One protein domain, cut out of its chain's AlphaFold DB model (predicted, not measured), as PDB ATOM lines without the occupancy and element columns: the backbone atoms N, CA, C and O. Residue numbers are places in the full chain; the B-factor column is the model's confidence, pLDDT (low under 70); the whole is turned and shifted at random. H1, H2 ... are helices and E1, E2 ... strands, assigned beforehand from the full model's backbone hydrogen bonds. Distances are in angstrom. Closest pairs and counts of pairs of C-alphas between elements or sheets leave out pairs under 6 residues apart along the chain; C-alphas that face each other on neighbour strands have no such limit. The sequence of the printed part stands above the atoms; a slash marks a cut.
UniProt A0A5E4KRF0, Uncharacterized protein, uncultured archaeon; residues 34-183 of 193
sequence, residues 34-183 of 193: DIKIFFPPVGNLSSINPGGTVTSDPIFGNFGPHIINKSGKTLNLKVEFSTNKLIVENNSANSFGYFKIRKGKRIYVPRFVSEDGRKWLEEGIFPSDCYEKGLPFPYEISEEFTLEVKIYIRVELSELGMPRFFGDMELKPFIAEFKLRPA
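This is residues 34 to 183 of the 193 residues of an uncharacterized protein of uncultured archaeon (UniProt A0A5E4KRF0). A large, strongly twisted sheet, built on the long antiparallel strands E4 and E9 with E11 beside E9, has a small sheet of three short strands, E1, E3 and E8, over part of one face; the two make a sandwich that is only partly face to face. The hairpin E5 and E6 extends the large sheet beside one end of E4, E7 pairs beside the other end, and E10 and the short helix H2 lie at the far end of E9. The printed part has 150 residues, with under half of them in named elements, in the order E1 E2 E3 E4 H1 E5 E6 E7 E8 E9 H2 E10 E11; the class is mostly strand. The large sheet is branched and mixed, and the small one has the order E1, E3, E8 and is antiparallel. The whole is compact, with a radius of gyration of the C-alphas of 15.9 A and spans of 51 by 35 by 29 A.

In the branched sheet, E4, residues 75 to 83, and E9, residues 145 to 156, are antiparallel neighbours at 162 degrees, with N 78 and O 152 2.9 A apart, within hydrogen-bond range. On the other side of E9 from E4 lie E11, residues 174 to 182, with N 147 and O 178 at 2.8 A, and E10, residues 168 to 170, with N 155 and O 169 at 3.0 A; both are antiparallel to E9. E2, residues 53 to 56, is parallel to E11, with N 54 and O 179 at 2.7 A. On the side of E4 away from E9 lie E7, residues 123 to 126, with N 77 and O 124 at 2.9 A, and E6, residues 105 to 110, with N 81 and O 108 at 2.8 A; both are antiparallel to E4. E5, residues 97 to 102, forms a hairpin with E6, with N 100 and O 107 at 2.8 A. The other sheet of the sandwich, two sheets face to face, has E3, residues 66 to 69, as its inner strand. E1, residues 35 to 38, is antiparallel to E3, with N 36 and O 68 at 2.9 A, and E8, residues 132 to 134, is also antiparallel to E3, with N 67 and O 133 at 2.9 A. The facing parts of the two sheets are 8.4 A centre to centre, and their best planes are 29 degrees apart. H1, residues 91 to 95, and H2, residues 157 to 160, each only graze the branched sheet. H1 has 0 of 1 O i to N i+4 pairs within hydrogen-bond range but 2 of 2 O i to N i+3 pairs; H2 is too short for an O i to N i+4 pair.

E9 is the longest strand, 35.7 A from C-alpha 145 at (16.780, 4.419, 31.920) to C-alpha 156 at (37.194, 13.312, 3.972). E11 measures 26.3 A and ends with C-alpha 182 at (16.720, -4.684, 34.433). E4 measures 25.4 A, E6 16.0 A and E5 15.6 A. E1 begins with C-alpha 35 at (25.185, 4.202, 9.765).

The two C-alphas farthest apart, those of Phe 165 and Ala 183, are 52.0 A apart. The printed part, residues 34 to 183, has no cut. The links E1 to E2, with 14 residues, and E6 to E7, with 12 residues, are long; in the latter, residues 112 to 113 pair antiparallel with residues 120 to 121. The mean pLDDT of the printed part is 88.2, and residues 57 to 63 are under 70.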
ATOM      1  N   ASP A  34      24.688   6.209   5.626       92.06
ATOM      2  CA  ASP A  34      23.986   5.069   6.227       92.06
ATOM      3  C   ASP A  34      24.864   4.437   7.318       92.06
ATOM      4  O   ASP A  34      25.806   3.690   7.039       92.06
ATOM      5  N   ILE A  35      24.573   4.781   8.570       92.50
ATOM      6  CA  ILE A  35      25.185   4.202   9.765       92.50
ATOM      7  C   ILE A  35      24.083   3.516  10.559       92.50
ATOM      8  O   ILE A  35      23.061   4.122  10.885       92.50
ATOM      9  N   LYS A  36      24.314   2.255  10.924       93.19
ATOM     10  CA  LYS A  36      23.394   1.491  11.770       93.19
ATOM     11  C   LYS A  36      23.977   1.337  13.160       93.19
ATOM     12  O   LYS A  36      25.120   0.917  13.301       93.19
ATOM     13  N   ILE A  37      23.168   1.649  14.169       93.75
ATOM     14  CA  ILE A  37      23.464   1.370  15.575       93.75
ATOM     15  C   ILE A  37      22.405   0.416  16.093       93.75
ATOM     16  O   ILE A  37      21.219   0.666  15.896       93.75
ATOM     17  N   PHE A  38      22.813  -0.645  16.769       93.12
ATOM     18  CA  PHE A  38      21.891  -1.595  17.380       93.12
ATOM     19  C   PHE A  38      22.559  -2.275  18.570       93.12
ATOM     20  O   PHE A  38      23.782  -2.317  18.662       93.12
ATOM     21  N   PHE A  39      21.765  -2.831  19.475       90.44
ATOM     22  CA  PHE A  39      22.287  -3.831  20.404       90.44
ATOM     23  C   PHE A  39      22.286  -5.197  19.711       90.44
ATOM     24  O   PHE A  39      21.274  -5.539  19.080       90.44
ATOM     25  N   PRO A  40      23.400  -5.953  19.779       86.81
ATOM     26  CA  PRO A  40      23.540  -7.220  19.069       86.81
ATOM     27  C   PRO A  40      22.483  -8.237  19.530       86.81
ATOM     28  O   PRO A  40      21.963  -8.124  20.642       86.81
ATOM     29  N   PRO A  41      22.136  -9.226  18.689       81.38
ATOM     30  CA  PRO A  41      21.261 -10.313  19.110       81.38
ATOM     31  C   PRO A  41      21.907 -11.108  20.252       81.38
ATOM     32  O   PRO A  41      23.120 -11.315  20.276       81.38
ATOM     33  N   VAL A  42      21.085 -11.580  21.185       74.25
ATOM     34  CA  VAL A  42      21.521 -12.374  22.340       74.25
ATOM     35  C   VAL A  42      20.646 -13.614  22.440       74.25
ATOM     36  O   VAL A  42      19.427 -13.517  22.595       74.25
ATOM     37  N   GLY A  43      21.266 -14.790  22.328       73.06
ATOM     38  CA  GLY A  43      20.546 -16.062  22.273       73.06
ATOM     39  C   GLY A  43      19.544 -16.084  21.115       73.06
ATOM     40  O   GLY A  43      19.933 -15.954  19.957       73.06
ATOM     41  N   ASN A  44      18.255 -16.211  21.439       71.12
ATOM     42  CA  ASN A  44      17.154 -16.233  20.465       71.12
ATOM     43  C   ASN A  44      16.511 -14.852  20.220       71.12
ATOM     44  O   ASN A  44      15.526 -14.759  19.486       71.12
ATOM     45  N   LEU A  45      17.011 -13.784  20.848       76.50
ATOM     46  CA  LEU A  45      16.467 -12.436  20.684       76.50
ATOM     47  C   LEU A  45      17.083 -11.744  19.463       76.50
ATOM     48  O   LEU A  45      18.296 -11.778  19.257       76.50
ATOM     49  N   SER A  46      16.242 -11.075  18.672       83.25
ATOM     50  CA  SER A  46      16.677 -10.257  17.537       83.25
ATOM     51  C   SER A  46      17.470  -9.026  17.986       83.25
ATOM     52  O   SER A  46      17.284  -8.532  19.096       83.25
ATOM     53  N   SER A  47      18.279  -8.466  17.081       86.44
ATOM     54  CA  SER A  47      18.945  -7.174  17.289       86.44
ATOM     55  C   SER A  47      17.947  -6.070  17.647       86.44
ATOM     56  O   SER A  47      16.872  -5.984  17.044       86.44
ATOM     57  N   ILE A  48      18.326  -5.182  18.562       87.00
ATOM     58  CA  ILE A  48      17.463  -4.091  19.021       87.00
ATOM     59  C   ILE A  48      17.914  -2.792  18.360       87.00
ATOM     60  O   ILE A  48      19.017  -2.309  18.606       87.00
ATOM     61  N   ASN A  49      17.045  -2.229  17.522       91.62
ATOM     62  CA  ASN A  49      17.267  -0.958  16.833       91.62
ATOM     63  C   ASN A  49      16.926   0.249  17.734       91.62
ATOM     64  O   ASN A  49      16.268   0.071  18.767       91.62
ATOM     65  N   PRO A  50      17.336   1.477  17.357       92.44
ATOM     66  CA  PRO A  50      16.998   2.687  18.100       92.44
ATOM     67  C   PRO A  50      15.482   2.820  18.306       92.44
ATOM     68  O   PRO A  50      14.692   2.487  17.424       92.44
ATOM     69  N   GLY A  51      15.079   3.276  19.490       90.44
ATOM     70  CA  GLY A  51      13.694   3.297  19.971       90.44
ATOM     71  C   GLY A  51      13.243   1.992  20.645       90.44
ATOM     72  O   GLY A  51      12.209   1.976  21.316       90.44
ATOM     73  N   GLY A  52      14.012   0.910  20.506       89.44
ATOM     74  CA  GLY A  52      13.745  -0.379  21.137       89.44
ATOM     75  C   GLY A  52      14.088  -0.434  22.630       89.44
ATOM     76  O   GLY A  52      14.654   0.498  23.208       89.44
ATOM     77  N   THR A  53      13.731  -1.558  23.260       87.12
ATOM     78  CA  THR A  53      13.991  -1.826  24.685       87.12
ATOM     79  C   THR A  53      14.968  -2.984  24.855       87.12
ATOM     80  O   THR A  53      14.707  -4.083  24.374       87.12
ATOM     81  N   VAL A  54      16.058  -2.741  25.578       84.25
ATOM     82  CA  VAL A  54      17.116  -3.685  25.942       84.25
ATOM     83  C   VAL A  54      16.889  -4.156  27.374       84.25
ATOM     84  O   VAL A  54      16.824  -3.355  28.305       84.25
ATOM     85  N   THR A  55      16.748  -5.462  27.561       82.00
ATOM     86  CA  THR A  55      16.720  -6.095  28.885       82.00
ATOM     87  C   THR A  55      18.126  -6.457  29.331       82.00
ATOM     88  O   THR A  55      18.905  -6.951  28.520       82.00
ATOM     89  N   SER A  56      18.436  -6.276  30.617       70.50
ATOM     90  CA  SER A  56      19.717  -6.669  31.215       70.50
ATOM     91  C   SER A  56      19.850  -8.194  31.359       70.50
ATOM     92  O   SER A  56      19.961  -8.736  32.457       70.50
ATOM     93  N   ASP A  57      19.793  -8.922  30.251       66.12
ATOM     94  CA  ASP A  57      20.250 -10.308  30.249       66.12
ATOM     95  C   ASP A  57      21.756 -10.295  30.594       66.12
ATOM     96  O   ASP A  57      22.466  -9.427  30.073       66.12
ATOM     97  N   PRO A  58      22.282 -11.177  31.464       56.28
ATOM     98  CA  PRO A  58      23.709 -11.239  31.809       56.28
ATOM     99  C   PRO A  58      24.668 -11.214  30.606       56.28
ATOM    100  O   PRO A  58      25.810 -10.781  30.742       56.28
ATOM    101  N   ILE A  59      24.206 -11.613  29.419       53.16
ATOM    102  CA  ILE A  59      24.977 -11.551  28.172       53.16
ATOM    103  C   ILE A  59      25.096 -10.107  27.631       53.16
ATOM    104  O   ILE A  59      26.155  -9.735  27.128       53.16
ATOM    105  N   PHE A  60      24.068  -9.260  27.784       53.78
ATOM    106  CA  PHE A  60      24.126  -7.835  27.413       53.78
ATOM    107  C   PHE A  60      24.994  -7.008  28.371       53.78
ATOM    108  O   PHE A  60      25.508  -5.966  27.978       53.78
ATOM    109  N   GLY A  61      25.190  -7.463  29.615       51.62
ATOM    110  CA  GLY A  61      25.943  -6.726  30.639       51.62
ATOM    111  C   GLY A  61      27.401  -6.417  30.272       51.62
ATOM    112  O   GLY A  61      27.978  -5.487  30.832       51.62
ATOM    113  N   ASN A  62      27.976  -7.146  29.309       58.22
ATOM    114  CA  ASN A  62      29.368  -6.981  28.880       58.22
ATOM    115  C   ASN A  62      29.539  -6.299  27.511       58.22
ATOM    116  O   ASN A  62      30.660  -5.916  27.174       58.22
ATOM    117  N   PHE A  63      28.472  -6.132  26.723       69.00
ATOM    118  CA  PHE A  63      28.563  -5.617  25.353       69.00
ATOM    119  C   PHE A  63      27.621  -4.428  25.154       69.00
ATOM    120  O   PHE A  63      26.420  -4.512  25.398       69.00
ATOM    121  N   GLY A  64      28.180  -3.299  24.721       86.19
ATOM    122  CA  GLY A  64      27.416  -2.095  24.413       86.19
ATOM    123  C   GLY A  64      26.784  -2.134  23.025       86.19
ATOM    124  O   GLY A  64      26.760  -3.177  22.370       86.19
ATOM    125  N   PRO A  65      26.268  -0.993  22.547       91.81
ATOM    126  CA  PRO A  65      25.737  -0.899  21.197       91.81
ATOM    127  C   PRO A  65      26.839  -1.149  20.158       91.81
ATOM    128  O   PRO A  65      27.992  -0.746  20.329       91.81
ATOM    129  N   HIS A  66      26.469  -1.804  19.066       93.50
ATOM    130  CA  HIS A  66      27.307  -2.039  17.899       93.50
ATOM    131  C   HIS A  66      27.032  -0.974  16.839       93.50
ATOM    132  O   HIS A  66      25.897  -0.519  16.686       93.50
ATOM    133  N   ILE A  67      28.073  -0.581  16.105       93.94
ATOM    134  CA  ILE A  67      27.990   0.355  14.980       93.94
ATOM    135  C   ILE A  67      28.433  -0.361  13.707       93.94
ATOM    136  O   ILE A  67      29.485  -0.996  13.700       93.94
ATOM    137  N   ILE A  68      27.663  -0.206  12.628       93.50
ATOM    138  CA  ILE A  68      28.027  -0.636  11.274       93.50
ATOM    139  C   ILE A  68      27.975   0.559  10.325       93.50
ATOM    140  O   ILE A  68      26.961   1.259  10.258       93.50
ATOM    141  N   ASN A  69      29.035   0.743   9.540       93.44
ATOM    142  CA  ASN A  69      29.055   1.679   8.419       93.44
ATOM    143  C   ASN A  69      28.594   0.986   7.123       93.44
ATOM    144  O   ASN A  69      29.224   0.036   6.660       93.44
ATOM    145  N   LYS A  70      27.496   1.471   6.533       92.62
ATOM    146  CA  LYS A  70      26.925   0.989   5.260       92.62
ATOM    147  C   LYS A  70      26.945   2.050   4.160       92.62
ATOM    148  O   LYS A  70      26.329   1.877   3.115       92.62
ATOM    149  N   SER A  71      27.649   3.156   4.387       90.31
ATOM    150  CA  SER A  71      27.564   4.352   3.545       90.31
ATOM    151  C   SER A  71      28.255   4.247   2.184       90.31
ATOM    152  O   SER A  71      28.089   5.143   1.359       90.31
ATOM    153  N   GLY A  72      29.047   3.206   1.925       89.75
ATOM    154  CA  GLY A  72      29.880   3.166   0.719       89.75
ATOM    155  C   GLY A  72      31.199   3.946   0.858       89.75
ATOM    156  O   GLY A  72      31.949   4.017  -0.114       89.75
ATOM    157  N   LYS A  73      31.461   4.571   2.020       91.06
ATOM    158  CA  LYS A  73      32.559   5.525   2.263       91.06
ATOM    159  C   LYS A  73      33.287   5.240   3.564       91.06
ATOM    160  O   LYS A  73      32.674   4.734   4.502       91.06
ATOM    161  N   THR A  74      34.562   5.602   3.647       92.88
ATOM    162  CA  THR A  74      35.300   5.548   4.918       92.88
ATOM    163  C   THR A  74      34.912   6.738   5.790       92.88
ATOM    164  O   THR A  74      34.895   7.879   5.328       92.88
ATOM    165  N   LEU A  75      34.568   6.478   7.053       93.69
ATOM    166  CA  LEU A  75      34.123   7.499   8.002       93.69
ATOM    167  C   LEU A  75      35.001   7.498   9.252       93.69
ATOM    168  O   LEU A  75      35.361   6.439   9.754       93.69
ATOM    169  N   ASN A  76      35.258   8.678   9.806       95.00
ATOM    170  CA  ASN A  76      35.839   8.839  11.135       95.00
ATOM    171  C   ASN A  76      34.721   9.141  12.129       95.00
ATOM    172  O   ASN A  76      34.027  10.152  12.006       95.00
ATOM    173  N   LEU A  77      34.516   8.254  13.101       95.56
ATOM    174  CA  LEU A  77      33.413   8.353  14.053       95.56
ATOM    175  C   LEU A  77      33.929   8.632  15.459       95.56
ATOM    176  O   LEU A  77      34.799   7.925  15.964       95.56
ATOM    177  N   LYS A  78      33.309   9.603  16.125       96.38
ATOM    178  CA  LYS A  78      33.398   9.801  17.574       96.38
ATOM    179  C   LYS A  78      32.052   9.505  18.203       96.38
ATOM    180  O   LYS A  78      31.020   9.937  17.696       96.38
ATOM    181  N   VAL A  79      32.063   8.808  19.331       96.81
ATOM    182  CA  VAL A  79      30.838   8.365  20.001       96.81
ATOM    183  C   VAL A  79      30.773   8.950  21.406       96.81
ATOM    184  O   VAL A  79      31.782   9.065  22.096       96.81
ATOM    185  N   GLU A  80      29.578   9.348  21.825       96.81
ATOM    186  CA  GLU A  80      29.279   9.792  23.181       96.81
ATOM    187  C   GLU A  80      28.034   9.058  23.687       96.81
ATOM    188  O   GLU A  80      27.019   8.998  22.993       96.81
ATOM    189  N   PHE A  81      28.106   8.518  24.901       95.75
ATOM    190  CA  PHE A  81      26.969   7.938  25.606       95.75
ATOM    191  C   PHE A  81      26.517   8.880  26.709       95.75
ATOM    192  O   PHE A  81      27.329   9.380  27.489       95.75
ATOM    193  N   SER A  82      25.215   9.105  26.799       95.06
ATOM    194  CA  SER A  82      24.624   9.846  27.905       95.06
ATOM    195  C   SER A  82      23.319   9.207  28.338       95.06
ATOM    196  O   SER A  82      22.645   8.549  27.552       95.06
ATOM    197  N   THR A  83      22.971   9.391  29.602       93.62
ATOM    198  CA  THR A  83      21.760   8.832  30.195       93.62
ATOM    199  C   THR A  83      20.822   9.954  30.620       93.62
ATOM    200  O   THR A  83      21.244  11.077  30.909       93.62
ATOM    201  N   ASN A  84      19.525   9.658  30.676       92.44
ATOM    202  CA  ASN A  84      18.526  10.583  31.222       92.44
ATOM    203  C   ASN A  84      18.500  10.619  32.764       92.44
ATOM    204  O   ASN A  84      17.822  11.469  33.338       92.44
ATOM    205  N   LYS A  85      19.231   9.715  33.427       90.25
ATOM    206  CA  LYS A  85      19.314   9.558  34.885       90.25
ATOM    207  C   LYS A  85      20.759   9.362  35.346       90.25
ATOM    208  O   LYS A  85      21.630   9.035  34.540       90.25
ATOM    209  N   LEU A  86      21.002   9.529  36.644       85.88
ATOM    210  CA  LEU A  86      22.263   9.145  37.279       85.88
ATOM    211  C   LEU A  86      22.253   7.633  37.517       85.88
ATOM    212  O   LEU A  86      21.445   7.156  38.304       85.88
ATOM    213  N   ILE A  87      23.130   6.905  36.829       85.88
ATOM    214  CA  ILE A  87      23.197   5.438  36.854       85.88
ATOM    215  C   ILE A  87      24.544   4.999  37.426       85.88
ATOM    216  O   ILE A  87      25.540   5.714  37.302       85.88
ATOM    217  N   VAL A  88      24.561   3.825  38.057       85.50
ATOM    218  CA  VAL A  88      25.786   3.206  38.568       85.50
ATOM    219  C   VAL A  88      26.711   2.853  37.402       85.50
ATOM    220  O   VAL A  88      26.287   2.327  36.373       85.50
ATOM    221  N   GLU A  89      27.987   3.186  37.552       86.44
ATOM    222  CA  GLU A  89      28.993   3.002  36.511       86.44
ATOM    223  C   GLU A  89      29.656   1.635  36.635       86.44
ATOM    224  O   GLU A  89      30.095   1.237  37.713       86.44
ATOM    225  N   ASN A  90      29.811   0.955  35.502       83.06
ATOM    226  CA  ASN A  90      30.654  -0.222  35.414       83.06
ATOM    227  C   ASN A  90      32.115   0.228  35.249       83.06
ATOM    228  O   ASN A  90      32.556   0.600  34.157       83.06
ATOM    229  N   ASN A  91      32.877   0.180  36.343       78.25
ATOM    230  CA  ASN A  91      34.273   0.626  36.375       78.25
ATOM    231  C   ASN A  91      35.186  -0.116  35.382       78.25
ATOM    232  O   ASN A  91      36.199   0.446  34.962       78.25
ATOM    233  N   SER A  92      34.831  -1.333  34.958       78.94
ATOM    234  CA  SER A  92      35.593  -2.086  33.954       78.94
ATOM    235  C   SER A  92      35.606  -1.399  32.584       78.94
ATOM    236  O   SER A  92      36.556  -1.560  31.819       78.94
ATOM    237  N   ALA A  93      34.605  -0.572  32.273       78.81
ATOM    238  CA  ALA A  93      34.553   0.157  31.009       78.81
ATOM    239  C   ALA A  93      35.565   1.315  30.923       78.81
ATOM    240  O   ALA A  93      35.851   1.797  29.823       78.81
ATOM    241  N   ASN A  94      36.155   1.749  32.044       83.56
ATOM    242  CA  ASN A  94      37.173   2.809  32.056       83.56
ATOM    243  C   ASN A  94      38.494   2.377  31.396       83.56
ATOM    244  O   ASN A  94      39.301   3.218  31.008       83.56
ATOM    245  N   SER A  95      38.716   1.073  31.207       85.69
ATOM    246  CA  SER A  95      39.846   0.573  30.414       85.69
ATOM    247  C   SER A  95      39.700   0.870  28.916       85.69
ATOM    248  O   SER A  95      40.699   0.911  28.204       85.69
ATOM    249  N   PHE A  96      38.473   1.110  28.445       88.69
ATOM    250  CA  PHE A  96      38.138   1.281  27.028       88.69
ATOM    251  C   PHE A  96      37.534   2.654  26.717       88.69
ATOM    252  O   PHE A  96      37.049   2.883  25.613       88.69
ATOM    253  N   GLY A  97      37.540   3.578  27.673       92.12
ATOM    254  CA  GLY A  97      36.908   4.882  27.537       92.12
ATOM    255  C   GLY A  97      37.042   5.698  28.809       92.12
ATOM    256  O   GLY A  97      37.805   5.350  29.704       92.12
ATOM    257  N   TYR A  98      36.334   6.817  28.887       93.50
ATOM    258  CA  TYR A  98      36.358   7.655  30.079       93.50
ATOM    259  C   TYR A  98      35.083   8.483  30.215       93.50
ATOM    260  O   TYR A  98      34.412   8.797  29.230       93.50
ATOM    261  N   PHE A  99      34.771   8.878  31.447       93.12
ATOM    262  CA  PHE A  99      33.682   9.800  31.733       93.12
ATOM    263  C   PHE A  99      34.165  11.251  31.721       93.12
ATOM    264  O   PHE A  99      35.235  11.576  32.233       93.12
ATOM    265  N   LYS A 100      33.343  12.148  31.176       93.56
ATOM    266  CA  LYS A 100      33.532  13.601  31.242       93.56
ATOM    267  C   LYS A 100      32.213  14.305  31.524       93.56
ATOM    268  O   LYS A 100      31.136  13.781  31.245       93.56
ATOM    269  N   ILE A 101      32.294  15.523  32.048       91.44
ATOM    270  CA  ILE A 101      31.123  16.369  32.283       91.44
ATOM    271  C   ILE A 101      31.018  17.381  31.142       91.44
ATOM    272  O   ILE A 101      31.973  18.098  30.848       91.44
ATOM    273  N   ARG A 102      29.850  17.468  30.504       89.06
ATOM    274  CA  ARG A 102      29.562  18.454  29.456       89.06
ATOM    275  C   ARG A 102      28.177  19.039  29.684       89.06
ATOM    276  O   ARG A 102      27.189  18.312  29.693       89.06
ATOM    277  N   LYS A 103      28.096  20.363  29.856       87.94
ATOM    278  CA  LYS A 103      26.832  21.081  30.129       87.94
ATOM    279  C   LYS A 103      26.039  20.466  31.301       87.94
ATOM    280  O   LYS A 103      24.834  20.270  31.199       87.94
ATOM    281  N   GLY A 104      26.736  20.087  32.376       85.56
ATOM    282  CA  GLY A 104      26.131  19.458  33.558       85.56
ATOM    283  C   GLY A 104      25.677  18.005  33.370       85.56
ATOM    284  O   GLY A 104      25.248  17.386  34.337       85.56
ATOM    285  N   LYS A 105      25.798  17.432  32.166       86.81
ATOM    286  CA  LYS A 105      25.537  16.013  31.911       86.81
ATOM    287  C   LYS A 105      26.831  15.214  31.995       86.81
ATOM    288  O   LYS A 105      27.860  15.637  31.461       86.81
ATOM    289  N   ARG A 106      26.769  14.055  32.646       90.12
ATOM    290  CA  ARG A 106      27.859  13.077  32.669       90.12
ATOM    291  C   ARG A 106      27.772  12.220  31.408       90.12
ATOM    292  O   ARG A 106      26.713  11.683  31.097       90.12
ATOM    293  N   ILE A 107      28.865  12.174  30.657       93.94
ATOM    294  CA  ILE A 107      28.954  11.546  29.338       93.94
ATOM    295  C   ILE A 107      30.100  10.550  29.370       93.94
ATOM    296  O   ILE A 107      31.190  10.899  29.821       93.94
ATOM    297  N   TYR A 108      29.876   9.348  28.857       94.75
ATOM    298  CA  TYR A 108      30.946   8.396  28.601       94.75
ATOM    299  C   TYR A 108      31.422   8.500  27.151       94.75
ATOM    300  O   TYR A 108      30.618   8.596  26.223       94.75
ATOM    301  N   VAL A 109      32.738   8.498  26.963       96.00
ATOM    302  CA  VAL A 109      33.401   8.553  25.659       96.00
ATOM    303  C   VAL A 109      34.209   7.266  25.490       96.00
ATOM    304  O   VAL A 109      35.259   7.136  26.131       96.00
ATOM    305  N   PRO A 110      33.754   6.304  24.666       93.94
ATOM    306  CA  PRO A 110      34.577   5.158  24.308       93.94
ATOM    307  C   PRO A 110      35.821   5.621  23.542       93.94
ATOM    308  O   PRO A 110      35.792   6.600  22.794       93.94
ATOM    309  N   ARG A 111      36.924   4.903  23.736       93.50
ATOM    310  CA  ARG A 111      38.175   5.080  23.005       93.50
ATOM    311  C   ARG A 111      38.350   3.952  21.996       93.50
ATOM    312  O   ARG A 111      38.013   2.797  22.251       93.50
ATOM    313  N   PHE A 112      38.935   4.297  20.863       92.00
ATOM    314  CA  PHE A 112      39.289   3.394  19.781       92.00
ATOM    315  C   PHE A 112      40.796   3.175  19.780       92.00
ATOM    316  O   PHE A 112      41.558   4.063  20.155       92.00
ATOM    317  N   VAL A 113      41.236   1.994  19.370       89.62
ATOM    318  CA  VAL A 113      42.660   1.724  19.166       89.62
ATOM    319  C   VAL A 113      43.035   2.215  17.767       89.62
ATOM    320  O   VAL A 113      42.291   1.970  16.819       89.62
ATOM    321  N   SER A 114      44.159   2.919  17.641       87.38
ATOM    322  CA  SER A 114      44.729   3.319  16.351       87.38
ATOM    323  C   SER A 114      45.066   2.106  15.477       87.38
ATOM    324  O   SER A 114      45.274   1.006  15.986       87.38
ATOM    325  N   GLU A 115      45.181   2.304  14.161       83.94
ATOM    326  CA  GLU A 115      45.517   1.221  13.218       83.94
ATOM    327  C   GLU A 115      46.831   0.503  13.567       83.94
ATOM    328  O   GLU A 115      46.943  -0.707  13.401       83.94
ATOM    329  N   ASP A 116      47.812   1.232  14.107       86.75
ATOM    330  CA  ASP A 116      49.101   0.680  14.536       86.75
ATOM    331  C   ASP A 116      49.061  -0.014  15.913       86.75
ATOM    332  O   ASP A 116      50.076  -0.548  16.363       86.75
ATOM    333  N   GLY A 117      47.919   0.006  16.606       85.56
ATOM    334  CA  GLY A 117      47.740  -0.618  17.917       85.56
ATOM    335  C   GLY A 117      48.335   0.156  19.097       85.56
ATOM    336  O   GLY A 117      48.274  -0.324  20.228       85.56
ATOM    337  N   ARG A 118      48.949   1.327  18.874       89.06
ATOM    338  CA  ARG A 118      49.806   1.983  19.882       89.06
ATOM    339  C   ARG A 118      49.115   3.073  20.685       89.06
ATOM    340  O   ARG A 118      49.624   3.458  21.738       89.06
ATOM    341  N   LYS A 119      48.006   3.621  20.188       90.94
ATOM    342  CA  LYS A 119      47.347   4.787  20.780       90.94
ATOM    343  C   LYS A 119      45.858   4.548  20.946       90.94
ATOM    344  O   LYS A 119      45.204   3.955  20.097       90.94
ATOM    345  N   TRP A 120      45.329   5.090  22.035       91.00
ATOM    346  CA  TRP A 120      43.897   5.240  22.220       91.00
ATOM    347  C   TRP A 120      43.451   6.600  21.686       91.00
ATOM    348  O   TRP A 120      44.018   7.630  22.051       91.00
ATOM    349  N   LEU A 121      42.431   6.594  20.840       93.06
ATOM    350  CA  LEU A 121      41.872   7.749  20.151       93.06
ATOM    351  C   LEU A 121      40.399   7.921  20.536       93.06
ATOM    352  O   LEU A 121      39.719   6.955  20.861       93.06
ATOM    353  N   GLU A 122      39.883   9.149  20.501       93.50
ATOM    354  CA  GLU A 122      38.438   9.404  20.672       93.50
ATOM    355  C   GLU A 122      37.640   9.201  19.380       93.50
ATOM    356  O   GLU A 122      36.412   9.126  19.411       93.50
ATOM    357  N   GLU A 123      38.347   9.144  18.254       94.00
ATOM    358  CA  GLU A 123      37.809   8.910  16.922       94.00
ATOM    359  C   GLU A 123      38.343   7.570  16.411       94.00
ATOM    360  O   GLU A 123      39.526   7.263  16.575       94.00
ATOM    361  N   GLY A 124      37.462   6.765  15.824       92.44
ATOM    362  CA  GLY A 124      37.804   5.509  15.166       92.44
ATOM    363  C   GLY A 124      37.535   5.591  13.668       92.44
ATOM    364  O   GLY A 124      36.590   6.260  13.252       92.44
ATOM    365  N   ILE A 125      38.344   4.885  12.877       92.44
ATOM    366  CA  ILE A 125      38.134   4.719  11.435       92.44
ATOM    367  C   ILE A 125      37.127   3.584  11.220       92.44
ATOM    368  O   ILE A 125      37.290   2.486  11.755       92.44
ATOM    369  N   PHE A 126      36.083   3.855  10.443       92.50
ATOM    370  CA  PHE A 126      35.028   2.914  10.079       92.50
ATOM    371  C   PHE A 126      35.011   2.744   8.557       92.50
ATOM    372  O   PHE A 126      34.447   3.593   7.856       92.50
ATOM    373  N   PRO A 127      35.619   1.672   8.025       90.88
ATOM    374  CA  PRO A 127      35.597   1.389   6.597       90.88
ATOM    375  C   PRO A 127      34.188   1.017   6.101       90.88
ATOM    376  O   PRO A 127      33.271   0.739   6.874       90.88
ATOM    377  N   SER A 128      34.005   1.085   4.782       80.25
ATOM    378  CA  SER A 128      32.716   0.921   4.092       80.25
ATOM    379  C   SER A 128      32.236  -0.535   3.939       80.25
ATOM    380  O   SER A 128      31.172  -0.794   3.371       80.25
ATOM    381  N   ASP A 129      33.011  -1.509   4.381       77.25
ATOM    382  CA  ASP A 129      32.858  -2.943   4.119       77.25
ATOM    383  C   ASP A 129      31.888  -3.647   5.083       77.25
ATOM    384  O   ASP A 129      32.035  -4.830   5.377       77.25
ATOM    385  N   CYS A 130      30.868  -2.931   5.573       73.25
ATOM    386  CA  CYS A 130      29.997  -3.400   6.654       73.25
ATOM    387  C   CYS A 130      30.775  -3.764   7.931       73.25
ATOM    388  O   CYS A 130      30.312  -4.601   8.706       73.25
ATOM    389  N   TYR A 131      31.921  -3.116   8.168       80.00
ATOM    390  CA  TYR A 131      32.682  -3.267   9.400       80.00
ATOM    391  C   TYR A 131      31.803  -2.979  10.618       80.00
ATOM    392  O   TYR A 131      31.267  -1.878  10.781       80.00
ATOM    393  N   GLU A 132      31.661  -3.997  11.463       88.00
ATOM    394  CA  GLU A 132      30.905  -3.946  12.705       88.00
ATOM    395  C   GLU A 132      31.853  -3.746  13.883       88.00
ATOM    396  O   GLU A 132      32.805  -4.506  14.080       88.00
ATOM    397  N   LYS A 133      31.575  -2.729  14.702       89.56
ATOM    398  CA  LYS A 133      32.326  -2.466  15.928       89.56
ATOM    399  C   LYS A 133      31.406  -2.471  17.135       89.56
ATOM    400  O   LYS A 133      30.552  -1.596  17.264       89.56
ATOM    401  N   GLY A 134      31.637  -3.413  18.044       90.19
ATOM    402  CA  GLY A 134      31.052  -3.385  19.381       90.19
ATOM    403  C   GLY A 134      31.720  -2.328  20.256       90.19
ATOM    404  O   GLY A 134      32.950  -2.209  20.268       90.19
ATOM    405  N   LEU A 135      30.910  -1.549  20.969       91.00
ATOM    406  CA  LEU A 135      31.388  -0.533  21.900       91.00
ATOM    407  C   LEU A 135      31.359  -1.040  23.348       91.00
ATOM    408  O   LEU A 135      30.470  -1.814  23.710       91.00
ATOM    409  N   PRO A 136      32.291  -0.589  24.203       89.44
ATOM    410  CA  PRO A 136      32.252  -0.898  25.629       89.44
ATOM    411  C   PRO A 136      31.019  -0.266  26.281       89.44
ATOM    412  O   PRO A 136      30.704   0.890  26.003       89.44
ATOM    413  N   PHE A 137      30.334  -0.997  27.164       89.69
ATOM    414  CA  PHE A 137      29.172  -0.482  27.892       89.69
ATOM    415  C   PHE A 137      29.542  -0.071  29.323       89.69
ATOM    416  O   PHE A 137      30.035  -0.910  30.076       89.69
ATOM    417  N   PRO A 138      29.311   1.188  29.730       90.44
ATOM    418  CA  PRO A 138      29.864   1.710  30.977       90.44
ATOM    419  C   PRO A 138      28.860   1.794  32.133       90.44
ATOM    420  O   PRO A 138      29.167   2.417  33.147       90.44
ATOM    421  N   TYR A 139      27.665   1.219  31.999       89.81
ATOM    422  CA  TYR A 139      26.584   1.367  32.977       89.81
ATOM    423  C   TYR A 139      26.122   0.011  33.511       89.81
ATOM    424  O   TYR A 139      26.002  -0.953  32.757       89.81
ATOM    425  N   GLU A 140      25.809  -0.050  34.800       87.88
ATOM    426  CA  GLU A 140      25.076  -1.169  35.388       87.88
ATOM    427  C   GLU A 140      23.568  -0.943  35.221       87.88
ATOM    428  O   GLU A 140      23.042   0.123  35.545       87.88
ATOM    429  N   ILE A 141      22.846  -1.946  34.718       87.12
ATOM    430  CA  ILE A 141      21.402  -1.836  34.467       87.12
ATOM    431  C   ILE A 141      20.630  -2.313  35.706       87.12
ATOM    432  O   ILE A 141      20.085  -3.415  35.731       87.12
ATOM    433  N   SER A 142      20.618  -1.490  36.756       86.69
ATOM    434  CA  SER A 142      19.881  -1.755  38.004       86.69
ATOM    435  C   SER A 142      18.454  -1.195  38.003       86.69
ATOM    436  O   SER A 142      17.580  -1.716  38.695       86.69
ATOM    437  N   GLU A 143      18.196  -0.165  37.197       88.88
ATOM    438  CA  GLU A 143      16.886   0.461  37.015       88.88
ATOM    439  C   GLU A 143      16.609   0.762  35.536       88.88
ATOM    440  O   GLU A 143      17.481   0.603  34.681       88.88
ATOM    441  N   GLU A 144      15.384   1.187  35.221       91.69
ATOM    442  CA  GLU A 144      15.034   1.604  33.863       91.69
ATOM    443  C   GLU A 144      15.571   3.008  33.546       91.69
ATOM    444  O   GLU A 144      15.306   3.972  34.277       91.69
ATOM    445  N   PHE A 145      16.275   3.141  32.422       93.12
ATOM    446  CA  PHE A 145      16.780   4.419  31.920       93.12
ATOM    447  C   PHE A 145      16.870   4.450  30.392       93.12
ATOM    448  O   PHE A 145      16.837   3.423  29.720       93.12
ATOM    449  N   THR A 146      17.009   5.652  29.837       95.25
ATOM    450  CA  THR A 146      17.260   5.850  28.407       95.25
ATOM    451  C   THR A 146      18.734   6.146  28.193       95.25
ATOM    452  O   THR A 146      19.271   7.086  28.786       95.25
ATOM    453  N   LEU A 147      19.369   5.366  27.323       95.06
ATOM    454  CA  LEU A 147      20.692   5.633  26.777       95.06
ATOM    455  C   LEU A 147      20.553   6.402  25.466       95.06
ATOM    456  O   LEU A 147      19.994   5.893  24.500       95.06
ATOM    457  N   GLU A 148      21.122   7.597  25.425       96.81
ATOM    458  CA  GLU A 148      21.359   8.370  24.212       96.81
ATOM    459  C   GLU A 148      22.784   8.081  23.717       96.81
ATOM    460  O   GLU A 148      23.765   8.354  24.413       96.81
ATOM    461  N   VAL A 149      22.894   7.552  22.501       96.62
ATOM    462  CA  VAL A 149      24.144   7.349  21.769       96.62
ATOM    463  C   VAL A 149      24.246   8.417  20.688       96.62
ATOM    464  O   VAL A 149      23.475   8.419  19.728       96.62
ATOM    465  N   LYS A 150      25.211   9.324  20.826       96.75
ATOM    466  CA  LYS A 150      25.485  10.380  19.849       96.75
ATOM    467  C   LYS A 150      26.742  10.044  19.056       96.75
ATOM    468  O   LYS A 150      27.811   9.896  19.642       96.75
ATOM    469  N   ILE A 151      26.617   9.960  17.735       96.62
ATOM    470  CA  ILE A 151      27.733   9.748  16.810       96.62
ATOM    471  C   ILE A 151      28.030  11.050  16.073       96.62
ATOM    472  O   ILE A 151      27.192  11.582  15.345       96.62
ATOM    473  N   TYR A 152      29.251  11.537  16.240       96.31
ATOM    474  CA  TYR A 152      29.843  12.596  15.438       96.31
ATOM    475  C   TYR A 152      30.580  11.959  14.269       96.31
ATOM    476  O   TYR A 152      31.426  11.091  14.472       96.31
ATOM    477  N   ILE A 153      30.236  12.377  13.057       95.19
ATOM    478  CA  ILE A 153      30.736  11.769  11.829       95.19
ATOM    479  C   ILE A 153      31.630  12.790  11.144       95.19
ATOM    480  O   ILE A 153      31.179  13.898  10.856       95.19
ATOM    481  N   ARG A 154      32.874  12.421  10.859       95.31
ATOM    482  CA  ARG A 154      33.786  13.179  10.009       95.31
ATOM    483  C   ARG A 154      34.073  12.368   8.750       95.31
ATOM    484  O   ARG A 154      34.285  11.161   8.819       95.31
ATOM    485  N   VAL A 155      34.050  13.032   7.603       93.56
ATOM    486  CA  VAL A 155      34.323  12.424   6.298       93.56
ATOM    487  C   VAL A 155      35.346  13.273   5.556       93.56
ATOM    488  O   VAL A 155      35.262  14.507   5.578       93.56
ATOM    489  N   GLU A 156      36.308  12.624   4.906       93.50
ATOM    490  CA  GLU A 156      37.194  13.312   3.972       93.50
ATOM    491  C   GLU A 156      36.385  13.690   2.731       93.50
ATOM    492  O   GLU A 156      35.714  12.846   2.136       93.50
ATOM    493  N   LEU A 157      36.430  14.945   2.285       92.06
ATOM    494  CA  LEU A 157      35.621  15.348   1.130       92.06
ATOM    495  C   LEU A 157      36.044  14.648  -0.175       92.06
ATOM    496  O   LEU A 157      35.233  14.532  -1.096       92.06
ATOM    497  N   SER A 158      37.267  14.113  -0.237       91.75
ATOM    498  CA  SER A 158      37.724  13.220  -1.308       91.75
ATOM    499  C   SER A 158      36.894  11.947  -1.440       91.75
ATOM    500  O   SER A 158      36.669  11.498  -2.563       91.75
ATOM    501  N   GLU A 159      36.362  11.409  -0.340       89.12
ATOM    502  CA  GLU A 159      35.453  10.256  -0.372       89.12
ATOM    503  C   GLU A 159      34.161  10.584  -1.144       89.12
ATOM    504  O   GLU A 159      33.534   9.710  -1.750       89.12
ATOM    505  N   LEU A 160      33.783  11.865  -1.185       88.69
ATOM    506  CA  LEU A 160      32.603  12.385  -1.880       88.69
ATOM    507  C   LEU A 160      32.918  12.914  -3.292       88.69
ATOM    508  O   LEU A 160      32.059  13.527  -3.921       88.69
ATOM    509  N   GLY A 161      34.134  12.681  -3.799       88.94
ATOM    510  CA  GLY A 161      34.567  13.112  -5.130       88.94
ATOM    511  C   GLY A 161      35.053  14.563  -5.213       88.94
ATOM    512  O   GLY A 161      35.306  15.053  -6.312       88.94
ATOM    513  N   MET A 162      35.204  15.256  -4.080       91.00
ATOM    514  CA  MET A 162      35.758  16.613  -4.049       91.00
ATOM    515  C   MET A 162      37.298  16.593  -4.063       91.00
ATOM    516  O   MET A 162      37.922  15.594  -3.698       91.00
ATOM    517  N   PRO A 163      37.958  17.702  -4.438       89.62
ATOM    518  CA  PRO A 163      39.413  17.786  -4.373       89.62
ATOM    519  C   PRO A 163      39.950  17.644  -2.940       89.62
ATOM    520  O   PRO A 163      39.427  18.257  -2.013       89.62
ATOM    521  N   ARG A 164      41.061  16.914  -2.761       87.69
ATOM    522  CA  ARG A 164      41.681  16.656  -1.440       87.69
ATOM    523  C   ARG A 164      41.975  17.918  -0.623       87.69
ATOM    524  O   ARG A 164      41.879  17.893   0.596       87.69
ATOM    525  N   PHE A 165      42.304  19.033  -1.275       86.88
ATOM    526  CA  PHE A 165      42.594  20.294  -0.585       86.88
ATOM    527  C   PHE A 165      41.359  20.938   0.073       86.88
ATOM    528  O   PHE A 165      41.505  21.897   0.826       86.88
ATOM    529  N   PHE A 166      40.149  20.416  -0.168       88.44
ATOM    530  CA  PHE A 166      38.960  20.802   0.593       88.44
ATOM    531  C   PHE A 166      38.999  20.227   2.025       88.44
ATOM    532  O   PHE A 166      38.308  20.742   2.912       88.44
ATOM    533  N   GLY A 167      39.832  19.207   2.266       90.06
ATOM    534  CA  GLY A 167      40.036  18.562   3.560       90.06
ATOM    535  C   GLY A 167      38.798  17.823   4.058       90.06
ATOM    536  O   GLY A 167      37.970  17.359   3.273       90.06
ATOM    537  N   ASP A 168      38.658  17.770   5.379       92.19
ATOM    538  CA  ASP A 168      37.589  17.019   6.031       92.19
ATOM    539  C   ASP A 168      36.393  17.900   6.378       92.19
ATOM    540  O   ASP A 168      36.467  19.140   6.433       92.19
ATOM    541  N   MET A 169      35.277  17.237   6.657       92.88
ATOM    542  CA  MET A 169      34.070  17.874   7.148       92.88
ATOM    543  C   MET A 169      33.405  17.043   8.239       92.88
ATOM    544  O   MET A 169      33.226  15.835   8.096       92.88
ATOM    545  N   GLU A 170      32.994  17.714   9.311       93.75
ATOM    546  CA  GLU A 170      32.091  17.142  10.307       93.75
ATOM    547  C   GLU A 170      30.646  17.274   9.826       93.75
ATOM    548  O   GLU A 170      30.194  18.362   9.471       93.75
ATOM    549  N   LEU A 171      29.918  16.161   9.807       93.69
ATOM    550  CA  LEU A 171      28.503  16.114   9.461       93.69
ATOM    551  C   LEU A 171      27.635  16.431  10.676       93.69
ATOM    552  O   LEU A 171      28.083  16.431  11.829       93.69
ATOM    553  N   LYS A 172      26.342  16.631  10.425       92.94
ATOM    554  CA  LYS A 172      25.346  16.667  11.492       92.94
ATOM    555  C   LYS A 172      25.405  15.356  12.298       92.94
ATOM    556  O   LYS A 172      25.369  14.281  11.697       92.94
ATOM    557  N   PRO A 173      25.481  15.418  13.640       93.56
ATOM    558  CA  PRO A 173      25.591  14.219  14.457       93.56
ATOM    559  C   PRO A 173      24.319  13.374  14.375       93.56
ATOM    560  O   PRO A 173      23.203  13.902  14.364       93.56
ATOM    561  N   PHE A 174      24.505  12.059  14.372       93.75
ATOM    562  CA  PHE A 174      23.434  11.081  14.486       93.75
ATOM    563  C   PHE A 174      23.152  10.805  15.967       93.75
ATOM    564  O   PHE A 174      24.082  10.682  16.763       93.75
ATOM    565  N   ILE A 175      21.877  10.731  16.349       95.56
ATOM    566  CA  ILE A 175      21.456  10.472  17.730       95.56
ATOM    567  C   ILE A 175      20.529   9.260  17.717       95.56
ATOM    568  O   ILE A 175      19.520   9.265  17.016       95.56
ATOM    569  N   ALA A 176      20.875   8.239  18.496       95.81
ATOM    570  CA  ALA A 176      20.042   7.071  18.745       95.81
ATOM    571  C   ALA A 176      19.693   6.977  20.225       95.81
ATOM    572  O   ALA A 176      20.528   7.248  21.084       95.81
ATOM    573  N   GLU A 177      18.478   6.534  20.518       96.75
ATOM    574  CA  GLU A 177      18.007   6.327  21.882       96.75
ATOM    575  C   GLU A 177      17.624   4.864  22.089       96.75
ATOM    576  O   GLU A 177      16.999   4.252  21.225       96.75
ATOM    577  N   PHE A 178      17.976   4.306  23.243       94.25
ATOM    578  CA  PHE A 178      17.627   2.945  23.641       94.25
ATOM    579  C   PHE A 178      17.070   2.964  25.057       94.25
ATOM    580  O   PHE A 178      17.660   3.580  25.945       94.25
ATOM    581  N   LYS A 179      15.954   2.272  25.287       93.31
ATOM    582  CA  LYS A 179      15.436   2.064  26.644       93.31
ATOM    583  C   LYS A 179      16.111   0.841  27.237       93.31
ATOM    584  O   LYS A 179      16.044  -0.226  26.644       93.31
ATOM    585  N   LEU A 180      16.756   0.972  28.383       90.81
ATOM    586  CA  LEU A 180      17.384  -0.132  29.101       90.81
ATOM    587  C   LEU A 180      16.572  -0.423  30.351       90.81
ATOM    588  O   LEU A 180      16.206   0.507  31.064       90.81
ATOM    589  N   ARG A 181      16.290  -1.699  30.610       89.44
ATOM    590  CA  ARG A 181      15.566  -2.147  31.802       89.44
ATOM    591  C   ARG A 181      16.238  -3.368  32.432       89.44
ATOM    592  O   ARG A 181      16.755  -4.214  31.693       89.44
ATOM    593  N   PRO A 182      16.207  -3.500  33.766       86.25
ATOM    594  CA  PRO A 182      16.720  -4.684  34.433       86.25
ATOM    595  C   PRO A 182      15.947  -5.935  33.990       86.25
ATOM    596  O   PRO A 182      14.752  -5.874  33.682       86.25
ATOM    597  N   ALA A 183      16.624  -7.079  33.941       78.31
ATOM    598  CA  ALA A 183      15.984  -8.368  33.738       78.31
ATOM    599  C   ALA A 183      15.070  -8.663  34.929       78.31
ATOM    600  O   ALA A 183      15.455  -8.518  36.091       78.31
TER     601      ALA A 183